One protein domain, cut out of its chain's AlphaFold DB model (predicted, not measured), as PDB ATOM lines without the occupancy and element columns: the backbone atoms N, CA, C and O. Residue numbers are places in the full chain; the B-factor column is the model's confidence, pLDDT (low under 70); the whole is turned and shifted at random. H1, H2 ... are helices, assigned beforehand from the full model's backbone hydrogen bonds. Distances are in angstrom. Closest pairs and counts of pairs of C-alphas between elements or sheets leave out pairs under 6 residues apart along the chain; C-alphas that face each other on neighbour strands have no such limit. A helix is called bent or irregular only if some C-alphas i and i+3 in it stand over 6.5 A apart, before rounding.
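Overview. This is residues 249 to 333 of the 344 residues of a protein of Fusarium euwallaceae (UniProt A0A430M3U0). A long kinked helix, H3, leads away from a small body in which H1 and H2 meet near their last residues as a V; residues 313 to 333, of which 313 to 332 belong to H3, stick out as a free arm. One long unnamed stretch leads into H1, and another runs from the end of H1 back to the start of H2. The printed part has 85 residues with three named helices, H1, H2 and H3 along the chain, and no named strand; its class is all helix. The whole is only just loose, close to extended, with a radius of gyration of the C-alphas of 17.4 A and spans of 57 by 28 by 25 A.

Arrangement. H3, residues 308 to 332, has a kink of 68 degrees near residue 315 and is irregular: C-alphas 314 and 317 are 7.8 A apart. H2, residues 290 to 306, is close to H3 but not clearly touching; their closest C-alphas, those of Ala 304 and Val 311, are 6.5 A apart. The lines of H2 and H3, the latter a rough one, stand about perpendicular, at 85 degrees. H1, residues 264 to 276, touches H2 with residues 272 to 276 alone, and H2 touches it with residues 299 to 306 alone; their closest C-alphas, those of Ser 276 and Ala 303, are 4.8 A apart. They run the same way at a steep tilt of 58 degrees. H1 and H3 are apart. Every O i to N i+4 pair is within hydrogen-bond range in H1 and H2, and 19 of 21 are in H3.

Along the chain. H3 is 31.6 A long from first to last C-alpha and ends at C-alpha 332, (-21.755, -19.719, 13.881). H2 is 24.4 A long and begins at C-alpha 290, (-42.561, -53.614, 7.718). H1 is 18.1 A long and begins at C-alpha 264, (-60.304, -49.749, -1.999).

Size, cuts and confidence. The two C-alphas farthest apart, those of Phe 260 and Asn 332, are 58.1 A apart. The link from H1 to H2 is long, with 13 residues, and that from H2 to H3 is tight, with 1 residue. The printed part has no cut. Its mean pLDDT is 93.8, and no printed residue is under 70.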
ATOM      1  N   LYS A 249     -52.246 -39.344  21.046       92.50
ATOM      2  CA  LYS A 249     -52.880 -40.355  21.914       92.50
ATOM      3  C   LYS A 249     -53.793 -39.734  22.975       92.50
ATOM      4  O   LYS A 249     -54.773 -40.351  23.390       92.50
ATOM      5  N   ALA A 250     -53.518 -38.499  23.391       92.12
ATOM      6  CA  ALA A 250     -54.366 -37.754  24.314       92.12
ATOM      7  C   ALA A 250     -55.709 -37.290  23.708       92.12
ATOM      8  O   ALA A 250     -56.580 -36.892  24.477       92.12
ATOM      9  N   LEU A 251     -55.901 -37.344  22.380       93.12
ATOM     10  CA  LEU A 251     -57.179 -37.001  21.733       93.12
ATOM     11  C   LEU A 251     -58.296 -37.994  22.078       93.12
ATOM     12  O   LEU A 251     -59.451 -37.588  22.151       93.12
ATOM     13  N   ARG A 252     -57.946 -39.266  22.327       92.06
ATOM     14  CA  ARG A 252     -58.865 -40.351  22.728       92.06
ATOM     15  C   ARG A 252     -60.167 -40.371  21.894       92.06
ATOM     16  O   ARG A 252     -61.247 -40.235  22.472       92.06
ATOM     17  N   PRO A 253     -60.083 -40.521  20.556       93.06
ATOM     18  CA  PRO A 253     -61.267 -40.537  19.701       93.06
ATOM     19  C   PRO A 253     -62.199 -41.699  20.057       93.06
ATOM     20  O   PRO A 253     -61.757 -42.768  20.487       93.06
ATOM     21  N   GLU A 254     -63.500 -41.505  19.842       91.12
ATOM     22  CA  GLU A 254     -64.484 -42.569  20.030       91.12
ATOM     23  C   GLU A 254     -64.198 -43.747  19.093       91.12
ATOM     24  O   GLU A 254     -63.826 -43.574  17.922       91.12
ATOM     25  N   ARG A 255     -64.368 -44.964  19.620       87.94
ATOM     26  CA  ARG A 255     -64.251 -46.190  18.830       87.94
ATOM     27  C   ARG A 255     -65.441 -46.284  17.887       87.94
ATOM     28  O   ARG A 255     -66.581 -46.142  18.314       87.94
ATOM     29  N   VAL A 256     -65.156 -46.553  16.619       90.25
ATOM     30  CA  VAL A 256     -66.166 -46.697  15.569       90.25
ATOM     31  C   VAL A 256     -66.049 -48.099  14.995       90.25
ATOM     32  O   VAL A 256     -64.947 -48.534  14.657       90.25
ATOM     33  N   GLU A 257     -67.172 -48.813  14.923       88.12
ATOM     34  CA  GLU A 257     -67.217 -50.131  14.292       88.12
ATOM     35  C   GLU A 257     -66.817 -50.022  12.823       88.12
ATOM     36  O   GLU A 257     -67.191 -49.076  12.125       88.12
ATOM     37  N   GLN A 258     -66.028 -50.985  12.353       86.38
ATOM     38  CA  GLN A 258     -65.586 -50.995  10.968       86.38
ATOM     39  C   GLN A 258     -66.784 -51.290  10.057       86.38
ATOM     40  O   GLN A 258     -67.393 -52.356  10.182       86.38
ATOM     41  N   PRO A 259     -67.138 -50.377   9.137       88.88
ATOM     42  CA  PRO A 259     -68.217 -50.629   8.199       88.88
ATOM     43  C   PRO A 259     -67.794 -51.692   7.182       88.88
ATOM     44  O   PRO A 259     -66.611 -51.852   6.872       88.88
ATOM     45  N   PHE A 260     -68.774 -52.387   6.604       89.50
ATOM     46  CA  PHE A 260     -68.522 -53.207   5.425       89.50
ATOM     47  C   PHE A 260     -68.104 -52.295   4.261       89.50
ATOM     48  O   PHE A 260     -68.858 -51.405   3.869       89.50
ATOM     49  N   MET A 261     -66.900 -52.505   3.728       91.56
ATOM     50  CA  MET A 261     -66.321 -51.701   2.649       91.56
ATOM     51  C   MET A 261     -66.063 -52.588   1.436       91.56
ATOM     52  O   MET A 261     -65.362 -53.596   1.531       91.56
ATOM     53  N   SER A 262     -66.628 -52.202   0.295       87.00
ATOM     54  CA  SER A 262     -66.615 -52.991  -0.941       87.00
ATOM     55  C   SER A 262     -65.490 -52.587  -1.897       87.00
ATOM     56  O   SER A 262     -65.072 -53.387  -2.733       87.00
ATOM     57  N   SER A 263     -64.972 -51.361  -1.762       94.50
ATOM     58  CA  SER A 263     -63.932 -50.809  -2.635       94.50
ATOM     59  C   SER A 263     -62.700 -50.321  -1.869       94.50
ATOM     60  O   SER A 263     -62.775 -49.897  -0.716       94.50
ATOM     61  N   LEU A 264     -61.545 -50.311  -2.545       92.69
ATOM     62  CA  LEU A 264     -60.304 -49.749  -1.999       92.69
ATOM     63  C   LEU A 264     -60.456 -48.257  -1.658       92.69
ATOM     64  O   LEU A 264     -59.920 -47.792  -0.657       92.69
ATOM     65  N   ALA A 265     -61.211 -47.510  -2.469       93.62
ATOM     66  CA  ALA A 265     -61.460 -46.092  -2.231       93.62
ATOM     67  C   ALA A 265     -62.226 -45.856  -0.918       93.62
ATOM     68  O   ALA A 265     -61.897 -44.928  -0.179       93.62
ATOM     69  N   GLU A 266     -63.204 -46.711  -0.599       93.06
ATOM     70  CA  GLU A 266     -63.924 -46.675   0.680       93.06
ATOM     71  C   GLU A 266     -62.992 -46.976   1.857       93.06
ATOM     72  O   GLU A 266     -63.002 -46.228   2.834       93.06
ATOM     73  N   GLN A 267     -62.134 -47.995   1.732       91.81
ATOM     74  CA  GLN A 267     -61.153 -48.347   2.765       91.81
ATOM     75  C   GLN A 267     -60.175 -47.205   3.036       91.81
ATOM     76  O   GLN A 267     -60.016 -46.779   4.180       91.81
ATOM     77  N   VAL A 268     -59.563 -46.656   1.985       93.06
ATOM     78  CA  VAL A 268     -58.622 -45.537   2.108       93.06
ATOM     79  C   VAL A 268     -59.312 -44.328   2.735       93.06
ATOM     80  O   VAL A 268     -58.784 -43.747   3.679       93.06
ATOM     81  N   LYS A 269     -60.514 -43.967   2.271       94.44
ATOM     82  CA  LYS A 269     -61.269 -42.835   2.827       94.44
ATOM     83  C   LYS A 269     -61.595 -43.035   4.310       94.44
ATOM     84  O   LYS A 269     -61.461 -42.087   5.082       94.44
ATOM     85  N   PHE A 270     -62.003 -44.242   4.704       94.06
ATOM     86  CA  PHE A 270     -62.303 -44.569   6.096       94.06
ATOM     87  C   PHE A 270     -61.065 -44.424   6.986       94.06
ATOM     88  O   PHE A 270     -61.110 -43.672   7.959       94.06
ATOM     89  N   TYR A 271     -59.944 -45.060   6.632       94.12
ATOM     90  CA  TYR A 271     -58.720 -44.991   7.437       94.12
ATOM     91  C   TYR A 271     -58.107 -43.589   7.464       94.12
ATOM     92  O   TYR A 271     -57.701 -43.136   8.528       94.12
ATOM     93  N   LEU A 272     -58.112 -42.849   6.348       95.50
ATOM     94  CA  LEU A 272     -57.671 -41.448   6.337       95.50
ATOM     95  C   LEU A 272     -58.491 -40.587   7.306       95.50
ATOM     96  O   LEU A 272     -57.925 -39.777   8.041       95.50
ATOM     97  N   TRP A 273     -59.813 -40.778   7.346       95.62
ATOM     98  CA  TRP A 273     -60.670 -40.097   8.313       95.62
ATOM     99  C   TRP A 273     -60.358 -40.525   9.755       95.62
ATOM    100  O   TRP A 273     -60.198 -39.653  10.612       95.62
ATOM    101  N   ARG A 274     -60.192 -41.827  10.028       95.44
ATOM    102  CA  ARG A 274     -59.791 -42.326  11.360       95.44
ATOM    103  C   ARG A 274     -58.469 -41.712  11.823       95.44
ATOM    104  O   ARG A 274     -58.397 -41.155  12.917       95.44
ATOM    105  N   TYR A 275     -57.461 -41.695  10.958       96.12
ATOM    106  CA  TYR A 275     -56.172 -41.076  11.256       96.12
ATOM    107  C   TYR A 275     -56.311 -39.568  11.496       96.12
ATOM    108  O   TYR A 275     -55.714 -39.045  12.433       96.12
ATOM    109  N   SER A 276     -57.158 -38.869  10.730       96.50
ATOM    110  CA  SER A 276     -57.376 -37.423  10.900       96.50
ATOM    111  C   SER A 276     -57.933 -37.040  12.277       96.50
ATOM    112  O   SER A 276     -57.599 -35.974  12.795       96.50
ATOM    113  N   VAL A 277     -58.725 -37.916  12.905       95.62
ATOM    114  CA  VAL A 277     -59.274 -37.700  14.256       95.62
ATOM    115  C   VAL A 277     -58.348 -38.201  15.374       95.62
ATOM    116  O   VAL A 277     -58.693 -38.093  16.549       95.62
ATOM    117  N   GLY A 278     -57.167 -38.725  15.030       94.19
ATOM    118  CA  GLY A 278     -56.165 -39.204  15.984       94.19
ATOM    119  C   GLY A 278     -56.264 -40.687  16.345       94.19
ATOM    120  O   GLY A 278     -55.603 -41.115  17.289       94.19
ATOM    121  N   ASP A 279     -57.063 -41.475  15.620       94.88
ATOM    122  CA  ASP A 279     -57.147 -42.930  15.806       94.88
ATOM    123  C   ASP A 279     -56.021 -43.612  15.029       94.88
ATOM    124  O   ASP A 279     -56.201 -44.025  13.888       94.88
ATOM    125  N   ILE A 280     -54.822 -43.609  15.607       94.56
ATOM    126  CA  ILE A 280     -53.584 -44.029  14.939       94.56
ATOM    127  C   ILE A 280     -53.416 -45.547  14.874       94.56
ATOM    128  O   ILE A 280     -53.864 -46.291  15.744       94.56
ATOM    129  N   HIS A 281     -52.678 -45.989  13.858       92.94
ATOM    130  CA  HIS A 281     -52.283 -47.379  13.693       92.94
ATOM    131  C   HIS A 281     -51.087 -47.707  14.597       92.94
ATOM    132  O   HIS A 281     -49.950 -47.349  14.295       92.94
ATOM    133  N   ASP A 282     -51.349 -48.352  15.733       91.00
ATOM    134  CA  ASP A 282     -50.345 -48.667  16.761       91.00
ATOM    135  C   ASP A 282     -50.479 -50.125  17.248       91.00
ATOM    136  O   ASP A 282     -50.959 -50.375  18.360       91.00
ATOM    137  N   PRO A 283     -50.132 -51.117  16.404       91.00
ATOM    138  CA  PRO A 283     -50.151 -52.519  16.798       91.00
ATOM    139  C   PRO A 283     -49.050 -52.824  17.830       91.00
ATOM    140  O   PRO A 283     -48.000 -52.175  17.852       91.00
ATOM    141  N   PRO A 284     -49.239 -53.840  18.690       90.25
ATOM    142  CA  PRO A 284     -48.224 -54.224  19.660       90.25
ATOM    143  C   PRO A 284     -46.958 -54.754  18.964       90.25
ATOM    144  O   PRO A 284     -47.020 -55.376  17.907       90.25
ATOM    145  N   LEU A 285     -45.797 -54.549  19.600       88.19
ATOM    146  CA  LEU A 285     -44.458 -54.880  19.074       88.19
ATOM    147  C   LEU A 285     -44.299 -56.310  18.542       88.19
ATOM    148  O   LEU A 285     -43.537 -56.529  17.609       88.19
ATOM    149  N   ASN A 286     -45.015 -57.283  19.105       91.06
ATOM    150  CA  ASN A 286     -44.964 -58.677  18.661       91.06
ATOM    151  C   ASN A 286     -45.712 -58.943  17.342       91.06
ATOM    152  O   ASN A 286     -45.594 -60.042  16.808       91.06
ATOM    153  N   LEU A 287     -46.490 -57.978  16.847       90.19
ATOM    154  CA  LEU A 287     -47.251 -58.058  15.598       90.19
ATOM    155  C   LEU A 287     -46.698 -57.129  14.504       90.19
ATOM    156  O   LEU A 287     -47.266 -57.065  13.420       90.19
ATOM    157  N   LEU A 288     -45.607 -56.408  14.770       91.31
ATOM    158  CA  LEU A 288     -45.059 -55.410  13.851       91.31
ATOM    159  C   LEU A 288     -44.280 -56.053  12.693       91.31
ATOM    160  O   LEU A 288     -43.202 -56.615  12.885       91.31
ATOM    161  N   TRP A 289     -44.817 -55.894  11.483       92.69
ATOM    162  CA  TRP A 289     -44.136 -56.120  10.206       92.69
ATOM    163  C   TRP A 289     -43.799 -54.785   9.519       92.69
ATOM    164  O   TRP A 289     -44.161 -53.711  10.001       92.69
ATOM    165  N   ILE A 290     -43.052 -54.825   8.409       91.88
ATOM    166  CA  ILE A 290     -42.561 -53.614   7.718       91.88
ATOM    167  C   ILE A 290     -43.723 -52.732   7.239       91.88
ATOM    168  O   ILE A 290     -43.679 -51.513   7.381       91.88
ATOM    169  N   ASP A 291     -44.766 -53.338   6.688       91.19
ATOM    170  CA  ASP A 291     -46.001 -52.671   6.278       91.19
ATOM    171  C   ASP A 291     -46.727 -52.030   7.468       91.19
ATOM    172  O   ASP A 291     -47.127 -50.868   7.387       91.19
ATOM    173  N   GLU A 292     -46.782 -52.716   8.609       92.62
ATOM    174  CA  GLU A 292     -47.357 -52.173   9.846       92.62
ATOM    175  C   GLU A 292     -46.582 -50.947  10.353       92.62
ATOM    176  O   GLU A 292     -47.177 -49.963  10.800       92.62
ATOM    177  N   MET A 293     -45.249 -50.952  10.226       90.50
ATOM    178  CA  MET A 293     -44.418 -49.785  10.539       90.50
ATOM    179  C   MET A 293     -44.721 -48.607   9.605       90.50
ATOM    180  O   MET A 293     -44.823 -47.469  10.066       90.50
ATOM    181  N   LEU A 294     -44.886 -48.865   8.303       93.88
ATOM    182  CA  LEU A 294     -45.230 -47.828   7.327       93.88
ATOM    183  C   LEU A 294     -46.605 -47.219   7.625       93.88
ATOM    184  O   LEU A 294     -46.738 -45.993   7.625       93.88
ATOM    185  N   PHE A 295     -47.607 -48.043   7.939       93.44
ATOM    186  CA  PHE A 295     -48.935 -47.560   8.323       93.44
ATOM    187  C   PHE A 295     -48.921 -46.804   9.653       93.44
ATOM    188  O   PHE A 295     -49.600 -45.783   9.778       93.44
ATOM    189  N   CYS A 296     -48.100 -47.225  10.617       94.06
ATOM    190  CA  CYS A 296     -47.907 -46.505  11.872       94.06
ATOM    191  C   CYS A 296     -47.371 -45.088  11.617       94.06
ATOM    192  O   CYS A 296     -47.991 -44.105  12.026       94.06
ATOM    193  N   VAL A 297     -46.288 -44.958  10.841       94.00
ATOM    194  CA  VAL A 297     -45.702 -43.655  10.486       94.00
ATOM    195  C   VAL A 297     -46.683 -42.789   9.692       94.00
ATOM    196  O   VAL A 297     -46.836 -41.604   9.991       94.00
ATOM    197  N   LEU A 298     -47.382 -43.367   8.710       95.88
ATOM    198  CA  LEU A 298     -48.370 -42.651   7.900       95.88
ATOM    199  C   LEU A 298     -49.532 -42.132   8.758       95.88
ATOM    200  O   LEU A 298     -49.898 -40.961   8.655       95.88
ATOM    201  N   SER A 299     -50.094 -42.985   9.620       96.62
ATOM    202  CA  SER A 299     -51.212 -42.622  10.494       96.62
ATOM    203  C   SER A 299     -50.828 -41.527  11.492       96.62
ATOM    204  O   SER A 299     -51.581 -40.569  11.658       96.62
ATOM    205  N   LEU A 300     -49.626 -41.603  12.079       96.31
ATOM    206  CA  LEU A 300     -49.071 -40.562  12.945       96.31
ATOM    207  C   LEU A 300     -48.885 -39.238  12.198       96.31
ATOM    208  O   LEU A 300     -49.241 -38.186  12.727       96.31
ATOM    209  N   GLY A 301     -48.365 -39.285  10.968       96.62
ATOM    210  CA  GLY A 301     -48.187 -38.101  10.128       96.62
ATOM    211  C   GLY A 301     -49.512 -37.410   9.810       96.62
ATOM    212  O   GLY A 301     -49.642 -36.201  10.004       96.62
ATOM    213  N   ILE A 302     -50.523 -38.175   9.388       97.50
ATOM    214  CA  ILE A 302     -51.868 -37.648   9.111       97.50
ATOM    215  C   ILE A 302     -52.487 -37.067  10.385       97.50
ATOM    216  O   ILE A 302     -52.956 -35.930  10.372       97.50
ATOM    217  N   ALA A 303     -52.440 -37.802  11.497       97.56
ATOM    218  CA  ALA A 303     -52.979 -37.342  12.772       97.56
ATOM    219  C   ALA A 303     -52.315 -36.040  13.244       97.56
ATOM    220  O   ALA A 303     -53.013 -35.127  13.694       97.56
ATOM    221  N   ALA A 304     -50.992 -35.917  13.100       97.12
ATOM    222  CA  ALA A 304     -50.256 -34.710  13.460       97.12
ATOM    223  C   ALA A 304     -50.662 -33.499  12.604       97.12
ATOM    224  O   ALA A 304     -50.881 -32.411  13.141       97.12
ATOM    225  N   LEU A 305     -50.801 -33.692  11.287       97.38
ATOM    226  CA  LEU A 305     -51.185 -32.639  10.339       97.38
ATOM    227  C   LEU A 305     -52.641 -32.193  10.507       97.38
ATOM    228  O   LEU A 305     -52.937 -31.009  10.355       97.38
ATOM    229  N   CYS A 306     -53.545 -33.114  10.843       97.56
ATOM    230  CA  CYS A 306     -54.958 -32.811  11.064       97.56
ATOM    231  C   CYS A 306     -55.244 -32.206  12.449       97.56
ATOM    232  O   CYS A 306     -56.282 -31.572  12.624       97.56
ATOM    233  N   ASN A 307     -54.323 -32.329  13.415       96.75
ATOM    234  CA  ASN A 307     -54.486 -31.812  14.782       96.75
ATOM    235  C   ASN A 307     -53.391 -30.798  15.188       96.75
ATOM    236  O   ASN A 307     -52.805 -30.911  16.274       96.75
ATOM    237  N   PRO A 308     -53.118 -29.758  14.375       96.44
ATOM    238  CA  PRO A 308     -51.928 -28.921  14.526       96.44
ATOM    239  C   PRO A 308     -51.934 -28.111  15.825       96.44
ATOM    240  O   PRO A 308     -50.901 -27.980  16.471       96.44
ATOM    241  N   ILE A 309     -53.092 -27.606  16.263       95.06
ATOM    242  CA  ILE A 309     -53.197 -26.782  17.479       95.06
ATOM    243  C   ILE A 309     -52.792 -27.590  18.718       95.06
ATOM    244  O   ILE A 309     -52.023 -27.110  19.553       95.06
ATOM    245  N   ARG A 310     -53.288 -28.830  18.836       93.44
ATOM    246  CA  ARG A 310     -52.972 -29.712  19.967       93.44
ATOM    247  C   ARG A 310     -51.497 -30.100  19.962       93.44
ATOM    248  O   ARG A 310     -50.870 -30.043  21.019       93.44
ATOM    249  N   VAL A 311     -50.968 -30.457  18.790       95.25
ATOM    250  CA  VAL A 311     -49.566 -30.852  18.613       95.25
ATOM    251  C   VAL A 311     -48.637 -29.686  18.930       95.25
ATOM    252  O   VAL A 311     -47.812 -29.810  19.829       95.25
ATOM    253  N   ILE A 312     -48.812 -28.526  18.287       94.88
ATOM    254  CA  ILE A 312     -47.966 -27.338  18.490       94.88
ATOM    255  C   ILE A 312     -47.978 -26.908  19.957       94.88
ATOM    256  O   ILE A 312     -46.918 -26.656  20.527       94.88
ATOM    257  N   ARG A 313     -49.149 -26.890  20.607       93.06
ATOM    258  CA  ARG A 313     -49.250 -26.545  22.032       93.06
ATOM    259  C   ARG A 313     -48.492 -27.522  22.936       93.06
ATOM    260  O   ARG A 313     -48.043 -27.108  23.995       93.06
ATOM    261  N   GLN A 314     -48.345 -28.788  22.544       94.31
ATOM    262  CA  GLN A 314     -47.566 -29.765  23.306       94.31
ATOM    263  C   GLN A 314     -46.058 -29.632  23.044       94.31
ATOM    264  O   GLN A 314     -45.262 -29.703  23.981       94.31
ATOM    265  N   ILE A 315     -45.660 -29.440  21.782       95.62
ATOM    266  CA  ILE A 315     -44.255 -29.551  21.363       95.62
ATOM    267  C   ILE A 315     -43.502 -28.224  21.273       95.62
ATOM    268  O   ILE A 315     -42.303 -28.234  20.992       95.62
ATOM    269  N   TRP A 316     -44.157 -27.084  21.524       96.75
ATOM    270  CA  TRP A 316     -43.517 -25.766  21.444       96.75
ATOM    271  C   TRP A 316     -42.172 -25.658  22.195       96.75
ATOM    272  O   TRP A 316     -41.292 -24.982  21.661       96.75
ATOM    273  N   PRO A 317     -41.924 -26.335  23.343       97.38
ATOM    274  CA  PRO A 317     -40.620 -26.260  24.002       97.38
ATOM    275  C   PRO A 317     -39.498 -26.850  23.143       97.38
ATOM    276  O   PRO A 317     -38.402 -26.302  23.073       97.38
ATOM    277  N   TYR A 318     -39.778 -27.947  22.441       97.94
ATOM    278  CA  TYR A 318     -38.823 -28.607  21.552       97.94
ATOM    279  C   TYR A 318     -38.597 -27.799  20.274       97.94
ATOM    280  O   TYR A 318     -37.468 -27.708  19.795       97.94
ATOM    281  N   VAL A 319     -39.647 -27.144  19.764       98.00
ATOM    282  CA  VAL A 319     -39.530 -26.179  18.660       98.00
ATOM    283  C   VAL A 319     -38.675 -24.983  19.078       98.00
ATOM    284  O   VAL A 319     -37.815 -24.565  18.312       98.00
ATOM    285  N   ALA A 320     -38.837 -24.464  20.298       98.31
ATOM    286  CA  ALA A 320     -38.007 -23.376  20.810       98.31
ATOM    287  C   ALA A 320     -36.526 -23.778  20.909       98.31
ATOM    288  O   ALA A 320     -35.656 -23.005  20.507       98.31
ATOM    289  N   VAL A 321     -36.231 -25.006  21.359       98.44
ATOM    290  CA  VAL A 321     -34.860 -25.548  21.344       98.44
ATOM    291  C   VAL A 321     -34.329 -25.635  19.911       98.44
ATOM    292  O   VAL A 321     -33.223 -25.164  19.654       98.44
ATOM    293  N   LEU A 322     -35.119 -26.148  18.959       98.25
ATOM    294  CA  LEU A 322     -34.731 -26.218  17.546       98.25
ATOM    295  C   LEU A 322     -34.457 -24.832  16.944       98.25
ATOM    296  O   LEU A 322     -33.464 -24.662  16.245       98.25
ATOM    297  N   VAL A 323     -35.300 -23.839  17.237       98.12
ATOM    298  CA  VAL A 323     -35.110 -22.453  16.783       98.12
ATOM    299  C   VAL A 323     -33.846 -21.855  17.397       98.12
ATOM    300  O   VAL A 323     -33.066 -21.241  16.677       98.12
ATOM    301  N   SER A 324     -33.596 -22.073  18.693       96.94
ATOM    302  CA  SER A 324     -32.365 -21.604  19.345       96.94
ATOM    303  C   SER A 324     -31.111 -22.243  18.740       96.94
ATOM    304  O   SER A 324     -30.126 -21.552  18.489       96.94
ATOM    305  N   PHE A 325     -31.171 -23.539  18.415       96.69
ATOM    306  CA  PHE A 325     -30.099 -24.247  17.727       96.69
ATOM    307  C   PHE A 325     -29.900 -23.736  16.295       96.69
ATOM    308  O   PHE A 325     -28.773 -23.482  15.894       96.69
ATOM    309  N   GLY A 326     -30.978 -23.518  15.536       96.75
ATOM    310  CA  GLY A 326     -30.907 -22.944  14.191       96.75
ATOM    311  C   GLY A 326     -30.326 -21.529  14.187       96.75
ATOM    312  O   GLY A 326     -29.470 -21.225  13.361       96.75
ATOM    313  N   ALA A 327     -30.722 -20.688  15.146       95.38
ATOM    314  CA  ALA A 327     -30.146 -19.357  15.333       95.38
ATOM    315  C   ALA A 327     -28.642 -19.432  15.634       95.38
ATOM    316  O   ALA A 327     -27.867 -18.677  15.051       95.38
ATOM    317  N   PHE A 328     -28.225 -20.377  16.482       92.88
ATOM    318  CA  PHE A 328     -26.813 -20.658  16.728       92.88
ATOM    319  C   PHE A 328     -26.080 -21.091  15.449       92.88
ATOM    320  O   PHE A 328     -25.026 -20.540  15.164       92.88
ATOM    321  N   VAL A 329     -26.630 -22.014  14.653       93.62
ATOM    322  CA  VAL A 329     -26.000 -22.482  13.402       93.62
ATOM    323  C   VAL A 329     -25.826 -21.339  12.401       93.62
ATOM    324  O   VAL A 329     -24.770 -21.226  11.785       93.62
ATOM    325  N   VAL A 330     -26.833 -20.470  12.257       94.06
ATOM    326  CA  VAL A 330     -26.753 -19.288  11.383       94.06
ATOM    327  C   VAL A 330     -25.693 -18.306  11.881       94.06
ATOM    328  O   VAL A 330     -24.920 -17.795  11.079       94.06
ATOM    329  N   TRP A 331     -25.635 -18.057  13.192       91.94
ATOM    330  CA  TRP A 331     -24.641 -17.167  13.794       91.94
ATOM    331  C   TRP A 331     -23.212 -17.721  13.701       91.94
ATOM    332  O   TRP A 331     -22.285 -16.973  13.412       91.94
ATOM    333  N   ASN A 332     -23.043 -19.027  13.912       89.75
ATOM    334  CA  ASN A 332     -21.755 -19.719  13.881       89.75
ATOM    335  C   ASN A 332     -21.257 -20.003  12.449       89.75
ATOM    336  O   ASN A 332     -20.084 -20.297  12.261       89.75
ATOM    337  N   GLY A 333     -22.133 -19.956  11.438       88.62
ATOM    338  CA  GLY A 333     -21.798 -20.313  10.052       88.62
ATOM    339  C   GLY A 333     -21.729 -21.824   9.783       88.62
ATOM    340  O   GLY A 333     -21.380 -22.240   8.682       88.62
TER     341      GLY A 333